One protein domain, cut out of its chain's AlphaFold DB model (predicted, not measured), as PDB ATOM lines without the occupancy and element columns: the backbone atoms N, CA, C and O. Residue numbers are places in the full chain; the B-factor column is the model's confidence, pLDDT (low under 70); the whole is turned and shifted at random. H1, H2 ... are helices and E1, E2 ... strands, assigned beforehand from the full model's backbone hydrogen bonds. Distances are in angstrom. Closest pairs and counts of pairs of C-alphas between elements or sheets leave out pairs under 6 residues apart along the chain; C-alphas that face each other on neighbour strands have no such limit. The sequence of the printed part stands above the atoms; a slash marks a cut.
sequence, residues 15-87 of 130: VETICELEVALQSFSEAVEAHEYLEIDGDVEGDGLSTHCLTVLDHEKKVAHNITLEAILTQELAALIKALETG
ATOM      1  N   VAL A  15      24.613 100.357   5.974       62.50
ATOM      2  CA  VAL A  15      25.195 100.909   4.739       62.50
ATOM      3  C   VAL A  15      24.134 101.169   3.663       62.50
ATOM      4  O   VAL A  15      24.207 102.181   2.977       62.50
ATOM      5  N   GLU A  16      23.125 100.302   3.541       64.94
ATOM      6  CA  GLU A  16      22.051 100.459   2.546       64.94
ATOM      7  C   GLU A  16      21.209 101.706   2.850       64.94
ATOM      8  O   GLU A  16      20.931 102.491   1.950       64.94
ATOM      9  N   THR A  17      20.917 101.967   4.129       71.38
ATOM     10  CA  THR A  17      20.151 103.153   4.550       71.38
ATOM     11  C   THR A  17      20.885 104.475   4.295       71.38
ATOM     12  O   THR A  17      20.236 105.490   4.064       71.38
ATOM     13  N   ILE A  18      22.224 104.486   4.330       78.94
ATOM     14  CA  ILE A  18      23.010 105.697   4.032       78.94
ATOM     15  C   ILE A  18      22.900 106.035   2.542       78.94
ATOM     16  O   ILE A  18      22.594 107.172   2.204       78.94
ATOM     17  N   CYS A  19      23.061 105.038   1.667       84.62
ATOM     18  CA  CYS A  19      22.944 105.222   0.220       84.62
ATOM     19  C   CYS A  19      21.531 105.684  -0.186       84.62
ATOM     20  O   CYS A  19      21.378 106.611  -0.977       84.62
ATOM     21  N   GLU A  20      20.487 105.086   0.399       89.75
ATOM     22  CA  GLU A  20      19.095 105.502   0.163       89.75
ATOM     23  C   GLU A  20      18.847 106.959   0.575       89.75
ATOM     24  O   GLU A  20      18.189 107.706  -0.150       89.75
ATOM     25  N   LEU A  21      19.396 107.375   1.719       89.94
ATOM     26  CA  LEU A  21      19.267 108.743   2.210       89.94
ATOM     27  C   LEU A  21      20.015 109.747   1.330       89.94
ATOM     28  O   LEU A  21      19.457 110.794   1.021       89.94
ATOM     29  N   GLU A  22      21.236 109.432   0.902       92.69
ATOM     30  CA  GLU A  22      22.012 110.290  -0.003       92.69
ATOM     31  C   GLU A  22      21.277 110.513  -1.330       92.69
ATOM     32  O   GLU A  22      21.145 111.649  -1.781       92.69
ATOM     33  N   VAL A  23      20.720 109.451  -1.923       94.81
ATOM     34  CA  VAL A  23      19.934 109.547  -3.164       94.81
ATOM     35  C   VAL A  23      18.670 110.389  -2.964       94.81
ATOM     36  O   VAL A  23      18.334 111.214  -3.819       94.81
ATOM     37  N   ALA A  24      17.970 110.202  -1.841       94.38
ATOM     38  CA  ALA A  24      16.776 110.978  -1.519       94.38
ATOM     39  C   ALA A  24      17.102 112.469  -1.325       94.38
ATOM     40  O   ALA A  24      16.401 113.322  -1.867       94.38
ATOM     41  N   LEU A  25      18.190 112.781  -0.616       95.31
ATOM     42  CA  LEU A  25      18.655 114.153  -0.402       95.31
ATOM     43  C   LEU A  25      19.088 114.824  -1.703       95.31
ATOM     44  O   LEU A  25      18.708 115.967  -1.936       95.31
ATOM     45  N   GLN A  26      19.811 114.110  -2.567       96.56
ATOM     46  CA  GLN A  26      20.215 114.627  -3.873       96.56
ATOM     47  C   GLN A  26      18.991 114.976  -4.729       96.56
ATOM     48  O   GLN A  26      18.882 116.088  -5.237       96.56
ATOM     49  N   SER A  27      18.028 114.053  -4.814       96.62
ATOM     50  CA  SER A  27      16.787 114.266  -5.571       96.62
ATOM     51  C   SER A  27      15.969 115.435  -5.011       96.62
ATOM     52  O   SER A  27      15.352 116.190  -5.760       96.62
ATOM     53  N   PHE A  28      15.956 115.590  -3.685       97.19
ATOM     54  CA  PHE A  28      15.290 116.701  -3.016       97.19
ATOM     55  C   PHE A  28      15.978 118.046  -3.292       97.19
ATOM     56  O   PHE A  28      15.288 119.005  -3.629       97.19
ATOM     57  N   SER A  29      17.313 118.106  -3.211       96.94
ATOM     58  CA  SER A  29      18.094 119.318  -3.510       96.94
ATOM     59  C   SER A  29      17.853 119.795  -4.935       96.94
ATOM     60  O   SER A  29      17.480 120.944  -5.142       96.94
ATOM     61  N   GLU A  30      17.949 118.889  -5.911       97.44
ATOM     62  CA  GLU A  30      17.710 119.202  -7.324       97.44
ATOM     63  C   GLU A  30      16.296 119.745  -7.563       97.44
ATOM     64  O   GLU A  30      16.105 120.679  -8.342       97.44
ATOM     65  N   ALA A  31      15.293 119.188  -6.879       96.88
ATOM     66  CA  ALA A  31      13.915 119.648  -7.001       96.88
ATOM     67  C   ALA A  31      13.694 121.040  -6.390       96.88
ATOM     68  O   ALA A  31      12.917 121.817  -6.943       96.88
ATOM     69  N   VAL A  32      14.361 121.361  -5.275       96.44
ATOM     70  CA  VAL A  32      14.298 122.697  -4.664       96.44
ATOM     71  C   VAL A  32      15.059 123.720  -5.509       96.44
ATOM     72  O   VAL A  32      14.526 124.790  -5.772       96.44
ATOM     73  N   GLU A  33      16.252 123.386  -6.003       95.62
ATOM     74  CA  GLU A  33      17.053 124.264  -6.870       95.62
ATOM     75  C   GLU A  33      16.373 124.566  -8.212       95.62
ATOM     76  O   GLU A  33      16.512 125.661  -8.757       95.62
ATOM     77  N   ALA A  34      15.619 123.608  -8.757       96.38
ATOM     78  CA  ALA A  34      14.841 123.802  -9.978       96.38
ATOM     79  C   ALA A  34      13.580 124.662  -9.771       96.38
ATOM     80  O   ALA A  34      12.911 125.016 -10.746       96.38
ATOM     81  N   HIS A  35      13.220 124.962  -8.523       96.19
ATOM     82  CA  HIS A  35      11.985 125.641  -8.181       96.19
ATOM     83  C   HIS A  35      12.181 127.168  -8.086       96.19
ATOM     84  O   HIS A  35      13.193 127.656  -7.601       96.19
ATOM     85  N   GLU A  36      11.196 127.951  -8.539       96.44
ATOM     86  CA  GLU A  36      11.353 129.403  -8.752       96.44
ATOM     87  C   GLU A  36      11.566 130.213  -7.461       96.44
ATOM     88  O   GLU A  36      12.295 131.203  -7.461       96.44
ATOM     89  N   TYR A  37      10.916 129.812  -6.367       95.81
ATOM     90  CA  TYR A  37      10.883 130.585  -5.117       95.81
ATOM     91  C   TYR A  37      11.261 129.791  -3.859       95.81
ATOM     92  O   TYR A  37      11.073 130.301  -2.752       95.81
ATOM     93  N   LEU A  38      11.773 128.562  -4.004       96.94
ATOM     94  CA  LEU A  38      12.225 127.749  -2.870       96.94
ATOM     95  C   LEU A  38      13.756 127.724  -2.821       96.94
ATOM     96  O   LEU A  38      14.405 127.668  -3.858       96.94
ATOM     97  N   GLU A  39      14.326 127.753  -1.620       96.69
ATOM     98  CA  GLU A  39      15.778 127.711  -1.405       96.69
ATOM     99  C   GLU A  39      16.107 126.911  -0.142       96.69
ATOM    100  O   GLU A  39      15.434 127.060   0.877       96.69
ATOM    101  N   ILE A  40      17.143 126.070  -0.186       97.12
ATOM    102  CA  ILE A  40      17.676 125.413   1.016       97.12
ATOM    103  C   ILE A  40      18.648 126.381   1.698       97.12
ATOM    104  O   ILE A  40      19.677 126.718   1.123       97.12
ATOM    105  N   ASP A  41      18.327 126.808   2.919       96.50
ATOM    106  CA  ASP A  41      19.129 127.780   3.686       96.50
ATOM    107  C   ASP A  41      20.168 127.101   4.586       96.50
ATOM    108  O   ASP A  41      21.280 127.593   4.762       96.50
ATOM    109  N   GLY A  42      19.835 125.928   5.127       94.38
ATOM    110  CA  GLY A  42      20.739 125.166   5.982       94.38
ATOM    111  C   GLY A  42      20.045 124.011   6.688       94.38
ATOM    112  O   GLY A  42      18.932 123.624   6.329       94.38
ATOM    113  N   ASP A  43      20.689 123.474   7.718       95.44
ATOM    114  CA  ASP A  43      20.162 122.403   8.552       95.44
ATOM    115  C   ASP A  43      20.068 122.799  10.031       95.44
ATOM    116  O   ASP A  43      20.671 123.757  10.515       95.44
ATOM    117  N   VAL A  44      19.244 122.049  10.752       94.31
ATOM    118  CA  VAL A  44      19.136 122.074  12.202       94.31
ATOM    119  C   VAL A  44      19.580 120.706  12.688       94.31
ATOM    120  O   VAL A  44      18.893 119.705  12.453       94.31
ATOM    121  N   GLU A  45      20.720 120.685  13.379       93.44
ATOM    122  CA  GLU A  45      21.277 119.465  13.945       93.44
ATOM    123  C   GLU A  45      20.266 118.763  14.860       93.44
ATOM    124  O   GLU A  45      19.561 119.373  15.668       93.44
ATOM    125  N   GLY A  46      20.222 117.440  14.748       89.44
ATOM    126  CA  GLY A  46      19.404 116.580  15.584       89.44
ATOM    127  C   GLY A  46      20.030 115.199  15.709       89.44
ATOM    128  O   GLY A  46      20.752 114.743  14.824       89.44
ATOM    129  N   ASP A  47      19.720 114.520  16.812       87.38
ATOM    130  CA  ASP A  47      20.320 113.228  17.173       87.38
ATOM    131  C   ASP A  47      19.886 112.045  16.278       87.38
ATOM    132  O   ASP A  47      20.353 110.917  16.455       87.38
ATOM    133  N   GLY A  48      18.969 112.258  15.328       88.62
ATOM    134  CA  GLY A  48      18.467 111.218  14.434       88.62
ATOM    135  C   GLY A  48      17.672 111.759  13.247       88.62
ATOM    136  O   GLY A  48      17.418 112.953  13.134       88.62
ATOM    137  N   LEU A  49      17.235 110.862  12.357       87.88
ATOM    138  CA  LEU A  49      16.560 111.235  11.100       87.88
ATOM    139  C   LEU A  49      15.231 111.978  11.304       87.88
ATOM    140  O   LEU A  49      14.826 112.767  10.456       87.88
ATOM    141  N   SER A  50      14.542 111.720  12.413       88.81
ATOM    142  CA  SER A  50      13.269 112.363  12.742       88.81
ATOM    143  C   SER A  50      13.435 113.729  13.413       88.81
ATOM    144  O   SER A  50      12.458 114.465  13.528       88.81
ATOM    145  N   THR A  51      14.642 114.067  13.873       91.38
ATOM    146  CA  THR A  51      14.931 115.317  14.592       91.38
ATOM    147  C   THR A  51      15.840 116.248  13.802       91.38
ATOM    148  O   THR A  51      15.655 117.459  13.873       91.38
ATOM    149  N   HIS A  52      16.767 115.704  13.016       93.06
ATOM    150  CA  HIS A  52      17.606 116.471  12.105       93.06
ATOM    151  C   HIS A  52      16.753 116.997  10.945       93.06
ATOM    152  O   HIS A  52      16.059 116.222  10.276       93.06
ATOM    153  N   CYS A  53      16.778 118.311  10.727       95.06
ATOM    154  CA  CYS A  53      15.906 118.982   9.764       95.06
ATOM    155  C   CYS A  53      16.700 119.815   8.766       95.06
ATOM    156  O   CYS A  53      17.643 120.485   9.154       95.06
ATOM    157  N   LEU A  54      16.247 119.867   7.517       96.00
ATOM    158  CA  LEU A  54      16.635 120.909   6.573       96.00
ATOM    159  C   LEU A  54      15.662 122.083   6.670       96.00
ATOM    160  O   LEU A  54      14.446 121.887   6.778       96.00
ATOM    161  N   THR A  55      16.203 123.293   6.614       96.31
ATOM    162  CA  THR A  55      15.458 124.548   6.556       96.31
ATOM    163  C   THR A  55      15.327 124.972   5.101       96.31
ATOM    164  O   THR A  55      16.322 125.224   4.423       96.31
ATOM    165  N   VAL A  56      14.087 125.060   4.626       96.81
ATOM    166  CA  VAL A  56      13.748 125.524   3.280       96.81
ATOM    167  C   VAL A  56      13.009 126.849   3.379       96.81
ATOM    168  O   VAL A  56      12.001 126.954   4.081       96.81
ATOM    169  N   LEU A  57      13.504 127.860   2.680       96.00
ATOM    170  CA  LEU A  57      12.880 129.167   2.565       96.00
ATOM    171  C   LEU A  57      11.899 129.177   1.398       96.00
ATOM    172  O   LEU A  57      12.213 128.731   0.300       96.00
ATOM    173  N   ASP A  58      10.719 129.731   1.650       95.94
ATOM    174  CA  ASP A  58       9.757 130.134   0.634       95.94
ATOM    175  C   ASP A  58       9.810 131.660   0.507       95.94
ATOM    176  O   ASP A  58       9.339 132.415   1.372       95.94
ATOM    177  N   HIS A  59      10.409 132.118  -0.591       94.75
ATOM    178  CA  HIS A  59      10.602 133.534  -0.883       94.75
ATOM    179  C   HIS A  59       9.328 134.241  -1.336       94.75
ATOM    180  O   HIS A  59       9.268 135.471  -1.228       94.75
ATOM    181  N   GLU A  60       8.323 133.508  -1.811       93.81
ATOM    182  CA  GLU A  60       7.031 134.063  -2.217       93.81
ATOM    183  C   GLU A  60       6.199 134.399  -0.974       93.81
ATOM    184  O   GLU A  60       5.735 135.530  -0.808       93.81
ATOM    185  N   LYS A  61       6.077 133.445  -0.046       92.38
ATOM    186  CA  LYS A  61       5.288 133.606   1.185       92.38
ATOM    187  C   LYS A  61       6.065 134.225   2.346       92.38
ATOM    188  O   LYS A  61       5.452 134.557   3.359       92.38
ATOM    189  N   LYS A  62       7.387 134.397   2.214       93.56
ATOM    190  CA  LYS A  62       8.298 134.880   3.272       93.56
ATOM    191  C   LYS A  62       8.223 134.024   4.539       93.56
ATOM    192  O   LYS A  62       8.156 134.544   5.653       93.56
ATOM    193  N   VAL A  63       8.221 132.704   4.362       93.94
ATOM    194  CA  VAL A  63       8.177 131.726   5.460       93.94
ATOM    195  C   VAL A  63       9.322 130.729   5.341       93.94
ATOM    196  O   VAL A  63       9.808 130.460   4.250       93.94
ATOM    197  N   ALA A  64       9.728 130.164   6.475       93.94
ATOM    198  CA  ALA A  64      10.686 129.069   6.534       93.94
ATOM    199  C   ALA A  64       9.980 127.766   6.929       93.94
ATOM    200  O   ALA A  64       9.031 127.749   7.728       93.94
ATOM    201  N   HIS A  65      10.439 126.658   6.365       94.50
ATOM    202  CA  HIS A  65       9.911 125.326   6.598       94.50
ATOM    203  C   HIS A  65      11.022 124.386   7.039       94.50
ATOM    204  O   HIS A  65      11.988 124.182   6.319       94.50
ATOM    205  N   ASN A  66      10.831 123.755   8.198       94.56
ATOM    206  CA  ASN A  66      11.713 122.690   8.662       94.56
ATOM    207  C   ASN A  66      11.163 121.344   8.190       94.56
ATOM    208  O   ASN A  66       9.992 121.027   8.445       94.56
ATOM    209  N   ILE A  67      12.008 120.568   7.518       94.25
ATOM    210  CA  ILE A  67      11.687 119.257   6.955       94.25
ATOM    211  C   ILE A  67      12.669 118.241   7.522       94.25
ATOM    212  O   ILE A  67      13.875 118.406   7.383       94.25
ATOM    213  N   THR A  68      12.170 117.182   8.153       94.94
ATOM    214  CA  THR A  68      13.029 116.147   8.741       94.94
ATOM    215  C   THR A  68      13.668 115.273   7.663       94.94
ATOM    216  O   THR A  68      13.061 115.019   6.618       94.94
ATOM    217  N   LEU A  69      14.862 114.736   7.930       93.62
ATOM    218  CA  LEU A  69      15.506 113.775   7.022       93.62
ATOM    219  C   LEU A  69      14.643 112.522   6.808       93.62
ATOM    220  O   LEU A  69      14.595 111.970   5.712       93.62
ATOM    221  N   GLU A  70      13.908 112.091   7.836       92.88
ATOM    222  CA  GLU A  70      12.932 111.004   7.727       92.88
ATOM    223  C   GLU A  70      11.819 111.332   6.724       92.88
ATOM    224  O   GLU A  70      11.428 110.459   5.950       92.88
ATOM    225  N   ALA A  71      11.311 112.568   6.698       92.56
ATOM    226  CA  ALA A  71      10.286 112.961   5.736       92.56
ATOM    227  C   ALA A  71      10.823 112.910   4.300       92.56
ATOM    228  O   ALA A  71      10.142 112.373   3.432       92.56
ATOM    229  N   ILE A  72      12.053 113.378   4.070       94.19
ATOM    230  CA  ILE A  72      12.712 113.323   2.753       94.19
ATOM    231  C   ILE A  72      12.919 111.873   2.299       94.19
ATOM    232  O   ILE A  72      12.691 111.548   1.139       94.19
ATOM    233  N   LEU A  73      13.304 110.986   3.220       93.31
ATOM    234  CA  LEU A  73      13.545 109.576   2.915       93.31
ATOM    235  C   LEU A  73      12.254 108.781   2.655       93.31
ATOM    236  O   LEU A  73      12.249 107.845   1.859       93.31
ATOM    237  N   THR A  74      11.175 109.086   3.380       91.00
ATOM    238  CA  THR A  74       9.968 108.239   3.410       91.00
ATOM    239  C   THR A  74       8.825 108.743   2.538       91.00
ATOM    240  O   THR A  74       7.982 107.941   2.129       91.00
ATOM    241  N   GLN A  75       8.748 110.051   2.287       91.19
ATOM    242  CA  GLN A  75       7.667 110.651   1.515       91.19
ATOM    243  C   GLN A  75       8.005 110.706   0.026       91.19
ATOM    244  O   GLN A  75       9.152 110.620  -0.395       91.19
ATOM    245  N   GLU A  76       6.966 110.836  -0.791       92.44
ATOM    246  CA  GLU A  76       7.117 111.005  -2.230       92.44
ATOM    247  C   GLU A  76       7.544 112.447  -2.549       92.44
ATOM    248  O   GLU A  76       6.995 113.398  -1.988       92.44
ATOM    249  N   LEU A  77       8.526 112.602  -3.442       93.31
ATOM    250  CA  LEU A  77       9.174 113.885  -3.715       93.31
ATOM    251  C   LEU A  77       8.186 114.953  -4.205       93.31
ATOM    252  O   LEU A  77       8.196 116.070  -3.692       93.31
ATOM    253  N   ALA A  78       7.296 114.625  -5.148       92.25
ATOM    254  CA  ALA A  78       6.340 115.600  -5.667       92.25
ATOM    255  C   ALA A  78       5.329 116.035  -4.595       92.25
ATOM    256  O   ALA A  78       4.962 117.210  -4.527       92.25
ATOM    257  N   ALA A  79       4.895 115.120  -3.726       90.56
ATOM    258  CA  ALA A  79       4.050 115.443  -2.584       90.56
ATOM    259  C   ALA A  79       4.755 116.371  -1.586       90.56
ATOM    260  O   ALA A  79       4.111 117.283  -1.065       90.56
ATOM    261  N   LEU A  80       6.055 116.170  -1.346       92.44
ATOM    262  CA  LEU A  80       6.845 117.002  -0.441       92.44
ATOM    263  C   LEU A  80       7.023 118.425  -0.989       92.44
ATOM    264  O   LEU A  80       6.730 119.382  -0.277       92.44
ATOM    265  N   ILE A  81       7.406 118.572  -2.262       94.38
ATOM    266  CA  ILE A  81       7.512 119.889  -2.917       94.38
ATOM    267  C   ILE A  81       6.162 120.606  -2.886       94.38
ATOM    268  O   ILE A  81       6.063 121.734  -2.407       94.38
ATOM    269  N   LYS A  82       5.080 119.914  -3.254       92.06
ATOM    270  CA  LYS A  82       3.728 120.474  -3.190       92.06
ATOM    271  C   LYS A  82       3.318 120.890  -1.774       92.06
ATOM    272  O   LYS A  82       2.564 121.850  -1.599       92.06
ATOM    273  N   ALA A  83       3.772 120.178  -0.745       92.12
ATOM    274  CA  ALA A  83       3.519 120.554   0.642       92.12
ATOM    275  C   ALA A  83       4.228 121.867   1.020       92.12
ATOM    276  O   ALA A  83       3.660 122.644   1.788       92.12
ATOM    277  N   LEU A  84       5.407 122.145   0.454       92.94
ATOM    278  CA  LEU A  84       6.115 123.423   0.615       92.94
ATOM    279  C   LEU A  84       5.409 124.548  -0.154       92.94
ATOM    280  O   LEU A  84       5.069 125.576   0.429       92.94
ATOM    281  N   GLU A  85       5.053 124.308  -1.417       91.38
ATOM    282  CA  GLU A  85       4.309 125.260  -2.258       91.38
ATOM    283  C   GLU A  85       2.952 125.648  -1.659       91.38
ATOM    284  O   GLU A  85       2.503 126.785  -1.771       91.38
ATOM    285  N   THR A  86       2.253 124.713  -1.019       88.62
ATOM    286  CA  THR A  86       0.899 124.966  -0.493       88.62
ATOM    287  C   THR A  86       0.882 125.281   0.999       88.62
ATOM    288  O   THR A  86      -0.128 125.764   1.512       88.62
ATOM    289  N   GLY A  87       1.963 124.976   1.720       85.81
ATOM    290  CA  GLY A  87       1.998 124.955   3.183       85.81
ATOM    291  C   GLY A  87       1.156 123.833   3.812       85.81
ATOM    292  O   GLY A  87       1.065 123.740   5.040       85.81
TER     293      GLY A  87
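AT A GLANCE: This is residues 15 to 87 of the 130 residues of an uncharacterized protein of Planctomycetes bacterium RIFCSPHIGHO2_12_FULL_52_36 (UniProt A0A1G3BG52). A twisted sheet of three strands has H3 slantwise over it; the long helix H1 grazes it with residues 25 to 33, and short H2 crosses H1. The printed part has 73 residues, three named helices and three named strands, H1 E1 E2 E3 H2 H3, mixed in class. The sheet, E1 E2 E3, is a meander, each strand the antiparallel neighbour of the one before. It is compact, radius of gyration of the C-alphas 11.8 A, spanning 38 by 22 by 16 A.

HOW THE PARTS SIT: H1, residues 15 to 33, touches H2, residues 69 to 74, with residues 20 to 28 alone, about perpendicular at 81 degrees; the closest C-alphas, Ala 24 and Leu 73, are 5.7 A apart. With residues 27 to 32 alone it touches H3, residues 77 to 86, at a steep tilt of 42 degrees, the same way; C-alphas 28 and 77 are closest, 6.8 A. E1, residues 38 to 44, and E2, residues 53 to 58, form a hairpin, N 41 and O 55 within hydrogen-bond range at 3.0 A. E2 and E3, residues 63 to 68, form another, N 56 and O 65 at 2.8 A. H3 lies over E2, height over the sheet 9.4 A. In H1, H2 and H3 every O i to N i+4 pair is within range.

IN THESE COORDINATES: H1, 27.3 A long, begins at C-alpha 15 (25.195, 100.909, 4.739). H3, 14.2 A, ends at C-alpha 86 (0.899, 124.966, -0.493).

THE WHOLE: The printed part has no cut and no long link; pLDDT is under 70 at residues 15 to 16.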